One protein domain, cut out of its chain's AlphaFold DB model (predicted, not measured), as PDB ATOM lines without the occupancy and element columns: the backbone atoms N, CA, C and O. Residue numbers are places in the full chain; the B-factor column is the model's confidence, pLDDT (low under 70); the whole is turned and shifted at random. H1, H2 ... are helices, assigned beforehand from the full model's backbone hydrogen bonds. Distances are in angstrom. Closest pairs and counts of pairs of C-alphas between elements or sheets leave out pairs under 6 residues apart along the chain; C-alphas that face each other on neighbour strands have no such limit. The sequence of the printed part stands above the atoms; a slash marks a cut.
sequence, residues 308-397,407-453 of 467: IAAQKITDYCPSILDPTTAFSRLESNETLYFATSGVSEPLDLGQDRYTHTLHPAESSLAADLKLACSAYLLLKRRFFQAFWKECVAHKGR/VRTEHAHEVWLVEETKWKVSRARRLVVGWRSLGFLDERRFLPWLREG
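What this domain is: This is residues 308 to 397 and 407 to 453 of the 467 residues of an uncharacterized protein of Hortaea werneckii (UniProt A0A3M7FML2). A long helix, H5, runs along the longest axis of a compact body of mostly crossed helices, and the shorter H7, near the middle, has H6, H3 and H2 packed round it. H4 makes a corner with the first end of H5 and packs beside H2, H1 packs on the first half of H5, and H8 lies by its far end. Two long links with no named element, residues 312 to 325 and 339 to 359, join H1 to H2 and H3 to H4. The printed part has 137 residues with eight named helices, H1 to H8 in order, and no named strand; the class is all helix. It is compact, with a radius of gyration of the C-alphas of 14.7 A and spans of 45 by 33 by 30 A.

Where its parts are: H5, residues 373 to 393, is 30.2 A long, from C-alpha 373 at (161.405, 144.913, 201.110) to C-alpha 393 at (178.933, 167.132, 190.553). H7, residues 425 to 437, is 18.1 A long, and H6, residues 410 to 421, is 16.5 A. H4 holds residues 360 to 368, 12.4 A, and H8 residues 443 to 451, 11.9 A. The short helices are H1, residues 308 to 311, H2, residues 326 to 331, and H3, residues 334 to 338. C-alpha 308 is at (163.280, 153.989, 208.985).

How they stand to each other: H5 and H7 are hubs, each touching three helices, yet apart from each other. H5 touches H1 with residues 374 to 382 alone, the closest C-alphas being those of Ala 310 and Leu 378, 4.4 A. H4 and H5 only just touch, with 3 pairs of C-alphas within 8 A, and only at the corner, about perpendicular at 76 degrees; C-alphas 366 and 376 are closest, 6.1 A. H8 only just touches H5, with 3 such pairs, closest at Val 392 and Leu 450, 7.5 A. H6 touches H7 at a steep tilt of 57 degrees, opposite ways; the closest C-alphas, of Glu 414 and Ala 428, are 5.3 A apart. H7 touches H3, closest at Leu 336 and Arg 430, 6.0 A, and H2, closest at Leu 330 and Ser 437, 6.0 A. H2 touches H4 at a shallow tilt of 30 degrees, the same way, closest at Phe 327 and Ala 361, 5.1 A. In H2 to H7 every O i to N i+4 pair is within hydrogen-bond range; in H8 3 of 5 are, and H1 is too short for one.

The domain as a whole: The C-alphas of Gln 351 and Gly 396 are farthest apart, 45.7 A. Residues 398 to 406 are not printed, and C-alphas 397 and 407 are 8.8 A apart across the cut. The links H1 to H2 and H3 to H4 are long. Mean pLDDT of the printed part is 86.8; residues 337 to 344, 396 to 397, 407 and 453 are under 70.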
ATOM      1  N   ILE A 308     163.126 152.656 208.384       94.38
ATOM      2  CA  ILE A 308     163.280 153.989 208.985       94.38
ATOM      3  C   ILE A 308     164.456 154.751 208.364       94.38
ATOM      4  O   ILE A 308     164.335 155.940 208.065       94.38
ATOM      5  N   ALA A 309     165.593 154.088 208.152       96.25
ATOM      6  CA  ALA A 309     166.752 154.684 207.502       96.25
ATOM      7  C   ALA A 309     166.438 155.075 206.053       96.25
ATOM      8  O   ALA A 309     166.814 156.164 205.624       96.25
ATOM      9  N   ALA A 310     165.698 154.235 205.327       95.25
ATOM     10  CA  ALA A 310     165.256 154.530 203.975       95.25
ATOM     11  C   ALA A 310     164.338 155.759 203.956       95.25
ATOM     12  O   ALA A 310     164.540 156.646 203.131       95.25
ATOM     13  N   GLN A 311     163.390 155.869 204.894       93.94
ATOM     14  CA  GLN A 311     162.475 157.014 205.005       93.94
ATOM     15  C   GLN A 311     163.167 158.351 205.288       93.94
ATOM     16  O   GLN A 311     162.652 159.396 204.904       93.94
ATOM     17  N   LYS A 312     164.363 158.333 205.881       95.25
ATOM     18  CA  LYS A 312     165.180 159.540 206.086       95.25
ATOM     19  C   LYS A 312     165.916 160.006 204.825       95.25
ATOM     20  O   LYS A 312     166.449 161.112 204.815       95.25
ATOM     21  N   ILE A 313     165.990 159.172 203.788       92.69
ATOM     22  CA  ILE A 313     166.667 159.485 202.529       92.69
ATOM     23  C   ILE A 313     165.610 159.902 201.503       92.69
ATOM     24  O   ILE A 313     164.678 159.147 201.230       92.69
ATOM     25  N   THR A 314     165.771 161.091 200.917       90.00
ATOM     26  CA  THR A 314     164.962 161.544 199.773       90.00
ATOM     27  C   THR A 314     165.035 160.521 198.641       90.00
ATOM     28  O   THR A 314     166.118 160.023 198.327       90.00
ATOM     29  N   ASP A 315     163.900 160.205 198.021       88.81
ATOM     30  CA  ASP A 315     163.877 159.269 196.902       88.81
ATOM     31  C   ASP A 315     164.357 159.953 195.616       88.81
ATOM     32  O   ASP A 315     163.660 160.780 195.035       88.81
ATOM     33  N   TYR A 316     165.581 159.621 195.203       87.56
ATOM     34  CA  TYR A 316     166.195 160.098 193.961       87.56
ATOM     35  C   TYR A 316     166.017 159.105 192.801       87.56
ATOM     36  O   TYR A 316     166.636 159.271 191.750       87.56
ATOM     37  N   CYS A 317     165.244 158.032 192.985       88.81
ATOM     38  CA  CYS A 317     165.000 157.067 191.925       88.81
ATOM     39  C   CYS A 317     163.909 157.579 190.970       88.81
ATOM     40  O   CYS A 317     162.835 157.967 191.432       88.81
ATOM     41  N   PRO A 318     164.117 157.517 189.642       87.56
ATOM     42  CA  PRO A 318     163.045 157.747 188.681       87.56
ATOM     43  C   PRO A 318     161.885 156.763 188.874       87.56
ATOM     44  O   PRO A 318     162.080 155.632 189.329       87.56
ATOM     45  N   SER A 319     160.686 157.160 188.451       88.62
ATOM     46  CA  SER A 319     159.549 156.245 188.364       88.62
ATOM     47  C   SER A 319     159.817 155.129 187.346       88.62
ATOM     48  O   SER A 319     160.568 155.299 186.375       88.62
ATOM     49  N   ILE A 320     159.192 153.971 187.561       91.19
ATOM     50  CA  ILE A 320     159.293 152.825 186.652       91.19
ATOM     51  C   ILE A 320     158.822 153.253 185.261       91.19
ATOM     52  O   ILE A 320     157.753 153.843 185.115       91.19
ATOM     53  N   LEU A 321     159.634 152.967 184.243       90.81
ATOM     54  CA  LEU A 321     159.217 153.099 182.847       90.81
ATOM     55  C   LEU A 321     158.055 152.132 182.620       90.81
ATOM     56  O   LEU A 321     158.191 150.994 183.030       90.81
ATOM     57  N   ASP A 322     156.945 152.534 182.013       89.94
ATOM     58  CA  ASP A 322     155.807 151.656 181.680       89.94
ATOM     59  C   ASP A 322     155.436 150.630 182.780       89.94
ATOM     60  O   ASP A 322     155.724 149.430 182.658       89.94
ATOM     61  N   PRO A 323     154.788 151.071 183.878       90.88
ATOM     62  CA  PRO A 323     154.476 150.216 185.029       90.88
ATOM     63  C   PRO A 323     153.699 148.939 184.672       90.88
ATOM     64  O   PRO A 323     153.916 147.887 185.273       90.88
ATOM     65  N   THR A 324     152.839 149.006 183.651       91.38
ATOM     66  CA  THR A 324     152.003 147.888 183.184       91.38
ATOM     67  C   THR A 324     152.805 146.752 182.547       91.38
ATOM     68  O   THR A 324     152.397 145.597 182.646       91.38
ATOM     69  N   THR A 325     153.950 147.050 181.925       91.81
ATOM     70  CA  THR A 325     154.813 146.062 181.250       91.81
ATOM     71  C   THR A 325     156.067 145.724 182.052       91.81
ATOM     72  O   THR A 325     156.845 144.859 181.655       91.81
ATOM     73  N   ALA A 326     156.287 146.393 183.188       90.94
ATOM     74  CA  ALA A 326     157.489 146.257 184.007       90.94
ATOM     75  C   ALA A 326     157.792 144.810 184.414       90.94
ATOM     76  O   ALA A 326     158.942 144.383 184.336       90.94
ATOM     77  N   PHE A 327     156.765 144.044 184.786       88.69
ATOM     78  CA  PHE A 327     156.924 142.637 185.148       88.69
ATOM     79  C   PHE A 327     157.376 141.793 183.949       88.69
ATOM     80  O   PHE A 327     158.409 141.135 184.014       88.69
ATOM     81  N   SER A 328     156.688 141.911 182.810       88.56
ATOM     82  CA  SER A 328     157.046 141.193 181.579       88.56
ATOM     83  C   SER A 328     158.452 141.546 181.083       88.56
ATOM     84  O   SER A 328     159.172 140.677 180.599       88.56
ATOM     85  N   ARG A 329     158.882 142.805 181.238       90.50
ATOM     86  CA  ARG A 329     160.248 143.230 180.891       90.50
ATOM     87  C   ARG A 329     161.301 142.601 181.804       90.50
ATOM     88  O   ARG A 329     162.366 142.235 181.311       90.50
ATOM     89  N   LEU A 330     161.013 142.428 183.096       89.44
ATOM     90  CA  LEU A 330     161.890 141.677 183.999       89.44
ATOM     91  C   LEU A 330     161.956 140.192 183.620       89.44
ATOM     92  O   LEU A 330     163.056 139.664 183.489       89.44
ATOM     93  N   GLU A 331     160.810 139.550 183.378       84.25
ATOM     94  CA  GLU A 331     160.737 138.123 183.023       84.25
ATOM     95  C   GLU A 331     161.426 137.802 181.695       84.25
ATOM     96  O   GLU A 331     162.114 136.792 181.573       84.25
ATOM     97  N   SER A 332     161.289 138.685 180.702       85.19
ATOM     98  CA  SER A 332     161.945 138.529 179.399       85.19
ATOM     99  C   SER A 332     163.473 138.668 179.458       85.19
ATOM    100  O   SER A 332     164.155 138.401 178.469       85.19
ATOM    101  N   ASN A 333     164.035 139.105 180.591       86.31
ATOM    102  CA  ASN A 333     165.465 139.314 180.712       86.31
ATOM    103  C   ASN A 333     166.189 138.007 181.055       86.31
ATOM    104  O   ASN A 333     166.253 137.584 182.211       86.31
ATOM    105  N   GLU A 334     166.831 137.423 180.048       78.94
ATOM    106  CA  GLU A 334     167.606 136.187 180.163       78.94
ATOM    107  C   GLU A 334     168.655 136.214 181.289       78.94
ATOM    108  O   GLU A 334     168.856 135.216 181.973       78.94
ATOM    109  N   THR A 335     169.304 137.354 181.546       77.12
ATOM    110  CA  THR A 335     170.331 137.453 182.603       77.12
ATOM    111  C   THR A 335     169.724 137.341 184.005       77.12
ATOM    112  O   THR A 335     170.378 136.844 184.924       77.12
ATOM    113  N   LEU A 336     168.478 137.786 184.178       77.69
ATOM    114  CA  LEU A 336     167.736 137.602 185.424       77.69
ATOM    115  C   LEU A 336     167.220 136.165 185.531       77.69
ATOM    116  O   LEU A 336     167.425 135.539 186.568       77.69
ATOM    117  N   TYR A 337     166.660 135.642 184.436       67.50
ATOM    118  CA  TYR A 337     166.053 134.315 184.340       67.50
ATOM    119  C   TYR A 337     167.061 133.160 184.500       67.50
ATOM    120  O   TYR A 337     166.868 132.268 185.327       67.50
ATOM    121  N   PHE A 338     168.186 133.180 183.776       60.66
ATOM    122  CA  PHE A 338     169.203 132.120 183.844       60.66
ATOM    123  C   PHE A 338     169.994 132.124 185.151       60.66
ATOM    124  O   PHE A 338     170.520 131.088 185.552       60.66
ATOM    125  N   ALA A 339     170.060 133.258 185.849       56.69
ATOM    126  CA  ALA A 339     170.689 133.318 187.161       56.69
ATOM    127  C   ALA A 339     169.838 132.669 188.268       56.69
ATOM    128  O   ALA A 339     170.372 132.356 189.331       56.69
ATOM    129  N   THR A 340     168.541 132.463 188.031       54.53
ATOM    130  CA  THR A 340     167.632 131.683 188.889       54.53
ATOM    131  C   THR A 340     167.584 130.201 188.521       54.53
ATOM    132  O   THR A 340     167.229 129.385 189.369       54.53
ATOM    133  N   SER A 341     168.004 129.822 187.310       49.47
ATOM    134  CA  SER A 341     168.077 128.431 186.843       49.47
ATOM    135  C   SER A 341     169.136 127.629 187.620       49.47
ATOM    136  O   SER A 341     170.271 127.476 187.178       49.47
ATOM    137  N   GLY A 342     168.770 127.139 188.809       53.38
ATOM    138  CA  GLY A 342     169.626 126.359 189.716       53.38
ATOM    139  C   GLY A 342     169.974 127.046 191.045       53.38
ATOM    140  O   GLY A 342     170.664 126.454 191.872       53.38
ATOM    141  N   VAL A 343     169.498 128.273 191.281       57.44
ATOM    142  CA  VAL A 343     169.605 128.964 192.579       57.44
ATOM    143  C   VAL A 343     168.315 128.723 193.363       57.44
ATOM    144  O   VAL A 343     167.252 128.615 192.760       57.44
ATOM    145  N   SER A 344     168.409 128.595 194.697       63.19
ATOM    146  CA  SER A 344     167.235 128.325 195.544       63.19
ATOM    147  C   SER A 344     166.093 129.297 195.259       63.19
ATOM    148  O   SER A 344     166.349 130.447 194.897       63.19
ATOM    149  N   GLU A 345     164.876 128.824 195.516       78.62
ATOM    150  CA  GLU A 345     163.623 129.554 195.323       78.62
ATOM    151  C   GLU A 345     163.707 131.019 195.804       78.62
ATOM    152  O   GLU A 345     164.410 131.296 196.794       78.62
ATOM    153  N   PRO A 346     163.035 131.954 195.097       84.81
ATOM    154  CA  PRO A 346     162.921 133.344 195.523       84.81
ATOM    155  C   PRO A 346     162.455 133.446 196.976       84.81
ATOM    156  O   PRO A 346     161.724 132.588 197.469       84.81
ATOM    157  N   LEU A 347     162.874 134.506 197.667       88.56
ATOM    158  CA  LEU A 347     162.387 134.762 199.019       88.56
ATOM    159  C   LEU A 347     160.881 135.044 198.971       88.56
ATOM    160  O   LEU A 347     160.447 135.921 198.226       88.56
ATOM    161  N   ASP A 348     160.095 134.329 199.773       88.94
ATOM    162  CA  ASP A 348     158.673 134.627 199.915       88.94
ATOM    163  C   ASP A 348     158.486 135.957 200.661       88.94
ATOM    164  O   ASP A 348     158.834 136.091 201.834       88.94
ATOM    165  N   LEU A 349     157.947 136.953 199.955       90.81
ATOM    166  CA  LEU A 349     157.626 138.283 200.477       90.81
ATOM    167  C   LEU A 349     156.123 138.456 200.746       90.81
ATOM    168  O   LEU A 349     155.675 139.561 201.059       90.81
ATOM    169  N   GLY A 350     155.324 137.389 200.640       88.38
ATOM    170  CA  GLY A 350     153.881 137.436 200.876       88.38
ATOM    171  C   GLY A 350     153.515 137.869 202.298       88.38
ATOM    172  O   GLY A 350     152.460 138.464 202.509       88.38
ATOM    173  N   GLN A 351     154.407 137.621 203.260       87.94
ATOM    174  CA  GLN A 351     154.282 138.087 204.640       87.94
ATOM    175  C   GLN A 351     155.152 139.312 204.944       87.94
ATOM    176  O   GLN A 351     155.236 139.687 206.104       87.94
ATOM    177  N   ASP A 352     155.798 139.956 203.968       91.75
ATOM    178  CA  ASP A 352     156.605 141.151 204.238       91.75
ATOM    179  C   ASP A 352     155.712 142.402 204.391       91.75
ATOM    180  O   ASP A 352     154.907 142.759 203.526       91.75
ATOM    181  N   ARG A 353     155.851 143.083 205.533       90.19
ATOM    182  CA  ARG A 353     155.095 144.268 205.953       90.19
ATOM    183  C   ARG A 353     155.262 145.425 204.982       90.19
ATOM    184  O   ARG A 353     154.350 146.241 204.873       90.19
ATOM    185  N   TYR A 354     156.390 145.519 204.288       93.56
ATOM    186  CA  TYR A 354     156.717 146.635 203.406       93.56
ATOM    187  C   TYR A 354     156.483 146.316 201.929       93.56
ATOM    188  O   TYR A 354     156.769 147.169 201.090       93.56
ATOM    189  N   THR A 355     155.915 145.158 201.579       92.62
ATOM    190  CA  THR A 355     155.640 144.785 200.178       92.62
ATOM    191  C   THR A 355     154.809 145.832 199.437       92.62
ATOM    192  O   THR A 355     155.057 146.094 198.265       92.62
ATOM    193  N   HIS A 356     153.874 146.491 200.124       90.19
ATOM    194  CA  HIS A 356     153.035 147.553 199.557       90.19
ATOM    195  C   HIS A 356     153.777 148.884 199.321       90.19
ATOM    196  O   HIS A 356     153.250 149.769 198.657       90.19
ATOM    197  N   THR A 357     154.982 149.046 199.877       91.44
ATOM    198  CA  THR A 357     155.812 150.252 199.693       91.44
ATOM    199  C   THR A 357     156.645 150.199 198.412       91.44
ATOM    200  O   THR A 357     157.239 151.202 198.020       91.44
ATOM    201  N   LEU A 358     156.679 149.037 197.758       93.06
ATOM    202  CA  LEU A 358     157.374 148.788 196.505       93.06
ATOM    203  C   LEU A 358     156.358 148.504 195.399       93.06
ATOM    204  O   LEU A 358     155.293 147.929 195.630       93.06
ATOM    205  N   HIS A 359     156.700 148.872 194.167       93.75
ATOM    206  CA  HIS A 359     155.928 148.421 193.015       93.75
ATOM    207  C   HIS A 359     156.033 146.887 192.880       93.75
ATOM    208  O   HIS A 359     157.118 146.352 193.114       93.75
ATOM    209  N   PRO A 360     154.997 146.156 192.415       92.94
ATOM    210  CA  PRO A 360     155.041 144.689 192.312       92.94
ATOM    211  C   PRO A 360     156.260 144.133 191.560       92.94
ATOM    212  O   PRO A 360     156.822 143.108 191.939       92.94
ATOM    213  N   ALA A 361     156.710 144.835 190.516       93.62
ATOM    214  CA  ALA A 361     157.920 144.479 189.773       93.62
ATOM    215  C   ALA A 361     159.209 144.630 190.612       93.62
ATOM    216  O   ALA A 361     160.119 143.812 190.504       93.62
ATOM    217  N   GLU A 362     159.283 145.642 191.481       94.94
ATOM    218  CA  GLU A 362     160.401 145.813 192.415       94.94
ATOM    219  C   GLU A 362     160.370 144.768 193.527       94.94
ATOM    220  O   GLU A 362     161.415 144.212 193.851       94.94
ATOM    221  N   SER A 363     159.187 144.448 194.061       93.81
ATOM    222  CA  SER A 363     159.023 143.372 195.047       93.81
ATOM    223  C   SER A 363     159.477 142.026 194.477       93.81
ATOM    224  O   SER A 363     160.201 141.294 195.143       93.81
ATOM    225  N   SER A 364     159.143 141.727 193.215       91.50
ATOM    226  CA  SER A 364     159.646 140.528 192.525       91.50
ATOM    227  C   SER A 364     161.173 140.525 192.426       91.50
ATOM    228  O   SER A 364     161.819 139.542 192.773       91.50
ATOM    229  N   LEU A 365     161.769 141.652 192.022       92.81
ATOM    230  CA  LEU A 365     163.222 141.784 191.939       92.81
ATOM    231  C   LEU A 365     163.896 141.637 193.318       92.81
ATOM    232  O   LEU A 365     164.964 141.033 193.422       92.81
ATOM    233  N   ALA A 366     163.287 142.163 194.385       94.31
ATOM    234  CA  ALA A 366     163.765 142.001 195.756       94.31
ATOM    235  C   ALA A 366     163.712 140.530 196.209       94.31
ATOM    236  O   ALA A 366     164.701 140.030 196.757       94.31
ATOM    237  N   ALA A 367     162.617 139.822 195.907       91.44
ATOM    238  CA  ALA A 367     162.450 138.393 196.187       91.44
ATOM    239  C   ALA A 367     163.534 137.550 195.496       91.44
ATOM    240  O   ALA A 367     164.214 136.745 196.142       91.44
ATOM    241  N   ASP A 368     163.773 137.805 194.210       88.81
ATOM    242  CA  ASP A 368     164.779 137.121 193.385       88.81
ATOM    243  C   ASP A 368     166.217 137.354 193.863       88.81
ATOM    244  O   ASP A 368     167.122 136.529 193.653       88.81
ATOM    245  N   LEU A 369     166.441 138.506 194.493       89.81
ATOM    246  CA  LEU A 369     167.701 138.881 195.117       89.81
ATOM    247  C   LEU A 369     167.786 138.450 196.577       89.81
ATOM    248  O   LEU A 369     168.842 138.669 197.167       89.81
ATOM    249  N   LYS A 370     166.751 137.828 197.154       90.50
ATOM    250  CA  LYS A 370     166.664 137.433 198.568       90.50
ATOM    251  C   LYS A 370     166.861 138.608 199.524       90.50
ATOM    252  O   LYS A 370     167.759 138.597 200.371       90.50
ATOM    253  N   LEU A 371     166.075 139.655 199.325       93.31
ATOM    254  CA  LEU A 371     166.049 140.839 200.173       93.31
ATOM    255  C   LEU A 371     164.641 141.037 200.710       93.31
ATOM    256  O   LEU A 371     163.689 140.996 199.938       93.31
ATOM    257  N   ALA A 372     164.537 141.325 202.007       94.94
ATOM    258  CA  ALA A 372     163.328 141.925 202.553       94.94
ATOM    259  C   ALA A 372     163.072 143.280 201.872       94.94
ATOM    260  O   ALA A 372     164.013 143.974 201.458       94.94
ATOM    261  N   CYS A 373     161.809 143.684 201.788       96.38
ATOM    262  CA  CYS A 373     161.405 144.913 201.110       96.38
ATOM    263  C   CYS A 373     162.052 146.154 201.747       96.38
ATOM    264  O   CYS A 373     162.489 147.061 201.038       96.38
ATOM    265  N   SER A 374     162.187 146.173 203.078       96.12
ATOM    266  CA  SER A 374     162.856 147.252 203.821       96.12
ATOM    267  C   SER A 374     164.331 147.419 203.426       96.12
ATOM    268  O   SER A 374     164.784 148.538 203.170       96.12
ATOM    269  N   ALA A 375     165.065 146.310 203.316       96.44
ATOM    270  CA  ALA A 375     166.471 146.289 202.925       96.44
ATOM    271  C   ALA A 375     166.660 146.693 201.455       96.44
ATOM    272  O   ALA A 375     167.558 147.476 201.136       96.44
ATOM    273  N   TYR A 376     165.789 146.208 200.560       97.19
ATOM    274  CA  TYR A 376     165.778 146.632 199.158       97.19
ATOM    275  C   TYR A 376     165.547 148.142 199.035       97.19
ATOM    276  O   TYR A 376     166.304 148.826 198.344       97.19
ATOM    277  N   LEU A 377     164.546 148.674 199.745       96.81
ATOM    278  CA  LEU A 377     164.210 150.096 199.721       96.81
ATOM    279  C   LEU A 377     165.378 150.963 200.211       96.81
ATOM    280  O   LEU A 377     165.707 151.967 199.576       96.81
ATOM    281  N   LEU A 378     166.037 150.567 201.306       97.44
ATOM    282  CA  LEU A 378     167.219 151.267 201.811       97.44
ATOM    283  C   LEU A 378     168.354 151.270 200.784       97.44
ATOM    284  O   LEU A 378     168.930 152.325 200.509       97.44
ATOM    285  N   LEU A 379     168.667 150.106 200.207       97.50
ATOM    286  CA  LEU A 379     169.731 149.971 199.215       97.50
ATOM    287  C   LEU A 379     169.449 150.821 197.973       97.50
ATOM    288  O   LEU A 379     170.327 151.559 197.526       97.50
ATOM    289  N   LYS A 380     168.214 150.765 197.460       96.38
ATOM    290  CA  LYS A 380     167.741 151.593 196.345       96.38
ATOM    291  C   LYS A 380     167.960 153.074 196.652       96.38
ATOM    292  O   LYS A 380     168.639 153.763 195.893       96.38
ATOM    293  N   ARG A 381     167.460 153.569 197.788       95.81
ATOM    294  CA  ARG A 381     167.569 154.994 198.139       95.81
ATOM    295  C   ARG A 381     169.013 155.452 198.337       95.81
ATOM    296  O   ARG A 381     169.370 156.523 197.853       95.81
ATOM    297  N   ARG A 382     169.870 154.643 198.971       96.88
ATOM    298  CA  ARG A 382     171.308 154.949 199.099       96.88
ATOM    299  C   ARG A 382     172.001 155.027 197.746       96.88
ATOM    300  O   ARG A 382     172.728 155.988 197.493       96.88
ATOM    301  N   PHE A 383     171.751 154.045 196.881       95.94
ATOM    302  CA  PHE A 383     172.327 154.009 195.544       95.94
ATOM    303  C   PHE A 383     171.937 155.254 194.752       95.94
ATOM    304  O   PHE A 383     172.813 155.972 194.278       95.94
ATOM    305  N   PHE A 384     170.638 155.550 194.650       93.06
ATOM    306  CA  PHE A 384     170.171 156.673 193.839       93.06
ATOM    307  C   PHE A 384     170.541 158.030 194.445       93.06
ATOM    308  O   PHE A 384     170.819 158.960 193.696       93.06
ATOM    309  N   GLN A 385     170.662 158.143 195.772       92.56
ATOM    310  CA  GLN A 385     171.225 159.337 196.405       92.56
ATOM    311  C   GLN A 385     172.700 159.545 196.027       92.56
ATOM    312  O   GLN A 385     173.096 160.661 195.688       92.56
ATOM    313  N   ALA A 386     173.528 158.499 196.103       91.62
ATOM    314  CA  ALA A 386     174.938 158.583 195.725       91.62
ATOM    315  C   ALA A 386     175.094 158.876 194.227       91.62
ATOM    316  O   ALA A 386     175.862 159.755 193.838       91.62
ATOM    317  N   PHE A 387     174.309 158.184 193.401       88.88
ATOM    318  CA  PHE A 387     174.268 158.375 191.960       88.88
ATOM    319  C   PHE A 387     173.868 159.807 191.591       88.88
ATOM    320  O   PHE A 387     174.568 160.454 190.817       88.88
ATOM    321  N   TRP A 388     172.812 160.348 192.202       87.00
ATOM    322  CA  TRP A 388     172.380 161.728 191.988       87.00
ATOM    323  C   TRP A 388     173.469 162.743 192.356       87.00
ATOM    324  O   TRP A 388     173.748 163.647 191.571       87.00
ATOM    325  N   LYS A 389     174.139 162.574 193.508       87.25
ATOM    326  CA  LYS A 389     175.233 163.467 193.937       87.25
ATOM    327  C   LYS A 389     176.369 163.510 192.914       87.25
ATOM    328  O   LYS A 389     176.869 164.589 192.606       87.25
ATOM    329  N   GLU A 390     176.743 162.358 192.367       84.06
ATOM    330  CA  GLU A 390     177.755 162.270 191.311       84.06
ATOM    331  C   GLU A 390     177.298 162.955 190.020       84.06
ATOM    332  O   GLU A 390     178.033 163.759 189.446       84.06
ATOM    333  N   CYS A 391     176.055 162.710 189.600       80.25
ATOM    334  CA  CYS A 391     175.487 163.357 188.422       80.25
ATOM    335  C   CYS A 391     175.498 164.887 188.555       80.25
ATOM    336  O   CYS A 391     175.848 165.591 187.611       80.25
ATOM    337  N   VAL A 392     175.128 165.414 189.728       80.75
ATOM    338  CA  VAL A 392     175.133 166.857 190.004       80.75
ATOM    339  C   VAL A 392     176.556 167.418 189.979       80.75
ATOM    340  O   VAL A 392     176.779 168.458 189.360       80.75
ATOM    341  N   ALA A 393     177.527 166.722 190.576       81.50
ATOM    342  CA  ALA A 393     178.933 167.132 190.553       81.50
ATOM    343  C   ALA A 393     179.509 167.213 189.125       81.50
ATOM    344  O   ALA A 393     180.401 168.016 188.849       81.50
ATOM    345  N   HIS A 394     178.970 166.417 188.197       76.00
ATOM    346  CA  HIS A 394     179.411 166.351 186.804       76.00
ATOM    347  C   HIS A 394     178.407 166.938 185.797       76.00
ATOM    348  O   HIS A 394     178.583 166.758 184.590       76.00
ATOM    349  N   LYS A 395     177.401 167.701 186.255       70.88
ATOM    350  CA  LYS A 395     176.268 168.214 185.452       70.88
ATOM    351  C   LYS A 395     176.676 168.972 184.176       70.88
ATOM    352  O   LYS A 395     175.909 168.991 183.221       70.88
ATOM    353  N   GLY A 396     177.876 169.562 184.141       63.59
ATOM    354  CA  GLY A 396     178.421 170.275 182.974       63.59
ATOM    355  C   GLY A 396     179.221 169.426 181.976       63.59
ATOM    356  O   GLY A 396     179.584 169.931 180.921       63.59
ATOM    357  N   ARG A 397     179.526 168.164 182.297       64.25
ATOM    358  CA  ARG A 397     180.290 167.243 181.429       64.25
ATOM    359  C   ARG A 397     179.418 166.133 180.840       64.25
ATOM    360  O   ARG A 397     179.803 165.499 179.868       64.25
ATOM    361  N   VAL A 407     177.550 159.012 182.417       65.56
ATOM    362  CA  VAL A 407     177.445 159.229 183.867       65.56
ATOM    363  C   VAL A 407     178.114 158.101 184.637       65.56
ATOM    364  O   VAL A 407     178.987 158.348 185.454       65.56
ATOM    365  N   ARG A 408     177.730 156.858 184.344       76.19
ATOM    366  CA  ARG A 408     178.351 155.641 184.864       76.19
ATOM    367  C   ARG A 408     178.116 154.515 183.868       76.19
ATOM    368  O   ARG A 408     177.114 154.491 183.160       76.19
ATOM    369  N   THR A 409     179.047 153.572 183.807       84.19
ATOM    370  CA  THR A 409     178.834 152.311 183.089       84.19
ATOM    371  C   THR A 409     178.066 151.328 183.976       84.19
ATOM    372  O   THR A 409     178.096 151.443 185.202       84.19
ATOM    373  N   GLU A 410     177.426 150.314 183.378       86.75
ATOM    374  CA  GLU A 410     176.812 149.204 184.132       86.75
ATOM    375  C   GLU A 410     177.813 148.599 185.132       86.75
ATOM    376  O   GLU A 410     177.492 148.413 186.303       86.75
ATOM    377  N   HIS A 411     179.067 148.424 184.706       89.69
ATOM    378  CA  HIS A 411     180.143 147.941 185.566       89.69
ATOM    379  C   HIS A 411     180.422 148.862 186.766       89.69
ATOM    380  O   HIS A 411     180.608 148.377 187.877       89.69
ATOM    381  N   ALA A 412     180.402 150.186 186.589       89.94
ATOM    382  CA  ALA A 412     180.584 151.119 187.702       89.94
ATOM    383  C   ALA A 412     179.438 151.028 188.728       89.94
ATOM    384  O   ALA A 412     179.669 151.137 189.932       89.94
ATOM    385  N   HIS A 413     178.204 150.782 188.273       93.12
ATOM    386  CA  HIS A 413     177.074 150.519 189.169       93.12
ATOM    387  C   HIS A 413     177.246 149.208 189.945       93.12
ATOM    388  O   HIS A 413     176.972 149.165 191.145       93.12
ATOM    389  N   GLU A 414     177.730 148.155 189.282       94.38
ATOM    390  CA  GLU A 414     178.041 146.871 189.915       94.38
ATOM    391  C   GLU A 414     179.128 147.013 190.983       94.38
ATOM    392  O   GLU A 414     178.954 146.515 192.093       94.38
ATOM    393  N   VAL A 415     180.223 147.715 190.667       94.38
ATOM    394  CA  VAL A 415     181.337 147.963 191.595       94.38
ATOM    395  C   VAL A 415     180.847 148.700 192.836       94.38
ATOM    396  O   VAL A 415     181.095 148.231 193.944       94.38
ATOM    397  N   TRP A 416     180.064 149.773 192.667       95.31
ATOM    398  CA  TRP A 416     179.484 150.503 193.799       95.31
ATOM    399  C   TRP A 416     178.662 149.580 194.708       95.31
ATOM    400  O   TRP A 416     178.805 149.604 195.929       95.31
ATOM    401  N   LEU A 417     177.820 148.720 194.119       96.00
ATOM    402  CA  LEU A 417     177.002 147.774 194.881       96.00
ATOM    403  C   LEU A 417     177.865 146.754 195.626       96.00
ATOM    404  O   LEU A 417     177.584 146.462 196.785       96.00
ATOM    405  N   VAL A 418     178.908 146.215 194.997       95.94
ATOM    406  CA  VAL A 418     179.837 145.270 195.638       95.94
ATOM    407  C   VAL A 418     180.579 145.936 196.796       95.94
ATOM    408  O   VAL A 418     180.732 145.326 197.854       95.94
ATOM    409  N   GLU A 419     180.999 147.188 196.641       95.00
ATOM    410  CA  GLU A 419     181.690 147.934 197.690       95.00
ATOM    411  C   GLU A 419     180.786 148.228 198.892       95.00
ATOM    412  O   GLU A 419     181.209 147.983 200.026       95.00
ATOM    413  N   GLU A 420     179.552 148.681 198.655       93.75
ATOM    414  CA  GLU A 420     178.585 149.039 199.704       93.75
ATOM    415  C   GLU A 420     178.014 147.799 200.413       93.75
ATOM    416  O   GLU A 420     177.876 147.774 201.634       93.75
ATOM    417  N   THR A 421     177.689 146.742 199.662       92.06
ATOM    418  CA  THR A 421     176.953 145.573 200.192       92.06
ATOM    419  C   THR A 421     177.825 144.356 200.489       92.06
ATOM    420  O   THR A 421     177.357 143.402 201.115       92.06
ATOM    421  N   LYS A 422     179.072 144.344 199.998       93.31
ATOM    422  CA  LYS A 422     179.974 143.177 200.003       93.31
ATOM    423  C   LYS A 422     179.388 141.941 199.307       93.31
ATOM    424  O   LYS A 422     179.770 140.807 199.601       93.31
ATOM    425  N   TRP A 423     178.444 142.128 198.384       91.69
ATOM    426  CA  TRP A 423     177.865 141.027 197.618       91.69
ATOM    427  C   TRP A 423     178.825 140.468 196.573       91.69
ATOM    428  O   TRP A 423     179.748 141.127 196.104       91.69
ATOM    429  N   LYS A 424     178.533 139.242 196.128       90.88
ATOM    430  CA  LYS A 424     179.115 138.704 194.898       90.88
ATOM    431  C   LYS A 424     178.715 139.586 193.714       90.88
ATOM    432  O   LYS A 424     177.546 139.961 193.595       90.88
ATOM    433  N   VAL A 425     179.657 139.811 192.798       90.44
ATOM    434  CA  VAL A 425     179.454 140.595 191.564       90.44
ATOM    435  C   VAL A 425     178.222 140.121 190.791       90.44
ATOM    436  O   VAL A 425     177.435 140.937 190.330       90.44
ATOM    437  N   SER A 426     177.976 138.808 190.722       88.62
ATOM    438  CA  SER A 426     176.798 138.253 190.043       88.62
ATOM    439  C   SER A 426     175.464 138.727 190.634       88.62
ATOM    440  O   SER A 426     174.528 138.983 189.883       88.62
ATOM    441  N   ARG A 427     175.363 138.895 191.960       89.56
ATOM    442  CA  ARG A 427     174.151 139.412 192.622       89.56
ATOM    443  C   ARG A 427     173.986 140.913 192.373       89.56
ATOM    444  O   ARG A 427     172.879 141.349 192.076       89.56
ATOM    445  N   ALA A 428     175.077 141.678 192.440       92.94
ATOM    446  CA  ALA A 428     175.077 143.104 192.112       92.94
ATOM    447  C   ALA A 428     174.659 143.350 190.651       92.94
ATOM    448  O   ALA A 428     173.753 144.137 190.393       92.94
ATOM    449  N   ARG A 429     175.235 142.594 189.707       92.06
ATOM    450  CA  ARG A 429     174.886 142.627 188.281       92.06
ATOM    451  C   ARG A 429     173.406 142.372 188.031       92.06
ATOM    452  O   ARG A 429     172.791 143.103 187.266       92.06
ATOM    453  N   ARG A 430     172.803 141.389 188.709       91.31
ATOM    454  CA  ARG A 430     171.353 141.141 188.610       91.31
ATOM    455  C   ARG A 430     170.530 142.357 189.040       91.31
ATOM    456  O   ARG A 430     169.586 142.711 188.346       91.31
ATOM    457  N   LEU A 431     170.899 143.026 190.132       94.56
ATOM    458  CA  LEU A 431     170.196 144.232 190.576       94.56
ATOM    459  C   LEU A 431     170.319 145.376 189.556       94.56
ATOM    460  O   LEU A 431     169.308 145.981 189.211       94.56
ATOM    461  N   VAL A 432     171.518 145.620 189.017       94.75
ATOM    462  CA  VAL A 432     171.744 146.639 187.970       94.75
ATOM    463  C   VAL A 432     170.927 146.332 186.717       94.75
ATOM    464  O   VAL A 432     170.241 147.211 186.195       94.75
ATOM    465  N   VAL A 433     170.940 145.076 186.262       93.44
ATOM    466  CA  VAL A 433     170.139 144.632 185.115       93.44
ATOM    467  C   VAL A 433     168.646 144.826 185.383       93.44
ATOM    468  O   VAL A 433     167.951 145.343 184.512       93.44
ATOM    469  N   GLY A 434     168.162 144.478 186.578       94.31
ATOM    470  CA  GLY A 434     166.775 144.696 186.985       94.31
ATOM    471  C   GLY A 434     166.383 146.175 186.978       94.31
ATOM    472  O   GLY A 434     165.396 146.545 186.351       94.31
ATOM    473  N   TRP A 435     167.190 147.046 187.587       95.38
ATOM    474  CA  TRP A 435     166.958 148.495 187.578       95.38
ATOM    475  C   TRP A 435     166.976 149.101 186.176       95.38
ATOM    476  O   TRP A 435     166.168 149.979 185.873       95.38
ATOM    477  N   ARG A 436     167.845 148.610 185.291       93.00
ATOM    478  CA  ARG A 436     167.852 149.003 183.880       93.00
ATOM    479  C   ARG A 436     166.588 148.541 183.156       93.00
ATOM    480  O   ARG A 436     165.980 149.347 182.462       93.00
ATOM    481  N   SER A 437     166.156 147.293 183.350       93.19
ATOM    482  CA  SER A 437     164.896 146.784 182.784       93.19
ATOM    483  C   SER A 437     163.687 147.589 183.271       93.19
ATOM    484  O   SER A 437     162.759 147.820 182.504       93.19
ATOM    485  N   LEU A 438     163.711 148.085 184.512       93.81
ATOM    486  CA  LEU A 438     162.690 148.989 185.057       93.81
ATOM    487  C   LEU A 438     162.820 150.441 184.564       93.81
ATOM    488  O   LEU A 438     161.933 151.258 184.808       93.81
ATOM    489  N   GLY A 439     163.889 150.768 183.837       91.31
ATOM    490  CA  GLY A 439     164.141 152.097 183.283       91.31
ATOM    491  C   GLY A 439     164.661 153.116 184.298       91.31
ATOM    492  O   GLY A 439     164.605 154.312 184.019       91.31
ATOM    493  N   PHE A 440     165.157 152.682 185.463       91.25
ATOM    494  CA  PHE A 440     165.725 153.577 186.480       91.25
ATOM    495  C   PHE A 440     167.101 154.130 186.094       91.25
ATOM    496  O   PHE A 440     167.490 155.199 186.555       91.25
ATOM    497  N   LEU A 441     167.836 153.395 185.256       89.94
ATOM    498  CA  LEU A 441     169.182 153.746 184.790       89.94
ATOM    499  C   LEU A 441     169.189 154.250 183.334       89.94
ATOM    500  O   LEU A 441     170.245 154.308 182.711       89.94
ATOM    501  N   ASP A 442     168.025 154.590 182.774       86.56
ATOM    502  CA  ASP A 442     167.925 155.116 181.408       86.56
ATOM    503  C   ASP A 442     168.328 156.599 181.358       86.56
ATOM    504  O   ASP A 442     167.591 157.475 181.824       86.56
ATOM    505  N   GLU A 443     169.496 156.878 180.766       80.50
ATOM    506  CA  GLU A 443     170.066 158.225 180.606       80.50
ATOM    507  C   GLU A 443     169.090 159.216 179.972       80.50
ATOM    508  O   GLU A 443     169.049 160.381 180.373       80.50
ATOM    509  N   ARG A 444     168.246 158.764 179.038       80.56
ATOM    510  CA  ARG A 444     167.269 159.637 178.374       80.56
ATOM    511  C   ARG A 444     166.205 160.150 179.337       80.56
ATOM    512  O   ARG A 444     165.669 161.231 179.120       80.56
ATOM    513  N   ARG A 445     165.913 159.394 180.397       78.69
ATOM    514  CA  ARG A 445     164.878 159.718 181.385       78.69
ATOM    515  C   ARG A 445     165.441 160.486 182.566       78.69
ATOM    516  O   ARG A 445     164.861 161.486 182.981       78.69
ATOM    517  N   PHE A 446     166.570 160.038 183.115       76.81
ATOM    518  CA  PHE A 446     167.068 160.640 184.347       76.81
ATOM    519  C   PHE A 446     167.839 161.947 184.110       76.81
ATOM    520  O   PHE A 446     167.847 162.796 184.998       76.81
ATOM    521  N   LEU A 447     168.467 162.166 182.942       77.31
ATOM    522  CA  LEU A 447     169.209 163.411 182.688       77.31
ATOM    523  C   LEU A 447     168.312 164.658 182.615       77.31
ATOM    524  O   LEU A 447     168.669 165.657 183.245       77.31
ATOM    525  N   PRO A 448     167.159 164.643 181.914       76.81
ATOM    526  CA  PRO A 448     166.201 165.747 181.980       76.81
ATOM    527  C   PRO A 448     165.686 165.981 183.404       76.81
ATOM    528  O   PRO A 448     165.757 167.101 183.904       76.81
ATOM    529  N   TRP A 449     165.306 164.909 184.103       73.38
ATOM    530  CA  TRP A 449     164.853 164.971 185.496       73.38
ATOM    531  C   TRP A 449     165.899 165.602 186.439       73.38
ATOM    532  O   TRP A 449     165.581 166.437 187.288       73.38
ATOM    533  N   LEU A 450     167.183 165.279 186.251       72.81
ATOM    534  CA  LEU A 450     168.292 165.878 186.995       72.81
ATOM    535  C   LEU A 450     168.483 167.368 186.662       72.81
ATOM    536  O   LEU A 450     168.831 168.179 187.531       72.81
ATOM    537  N   ARG A 451     168.289 167.753 185.393       71.88
ATOM    538  CA  ARG A 451     168.361 169.160 184.968       71.88
ATOM    539  C   ARG A 451     167.287 169.993 185.661       71.88
ATOM    540  O   ARG A 451     167.622 171.087 186.111       71.88
ATOM    541  N   GLU A 452     166.094 169.429 185.829       70.25
ATOM    542  CA  GLU A 452     164.925 170.026 186.491       70.25
ATOM    543  C   GLU A 452     165.011 170.061 188.029       70.25
ATOM    544  O   GLU A 452     164.109 170.563 188.690       70.25
ATOM    545  N   GLY A 453     166.116 169.592 188.622       66.06
ATOM    546  CA  GLY A 453     166.346 169.692 190.067       66.06
ATOM    547  C   GLY A 453     165.866 168.487 190.874       66.06
ATOM    548  O   GLY A 453     165.909 168.534 192.099       66.06
TER     549      GLY A 453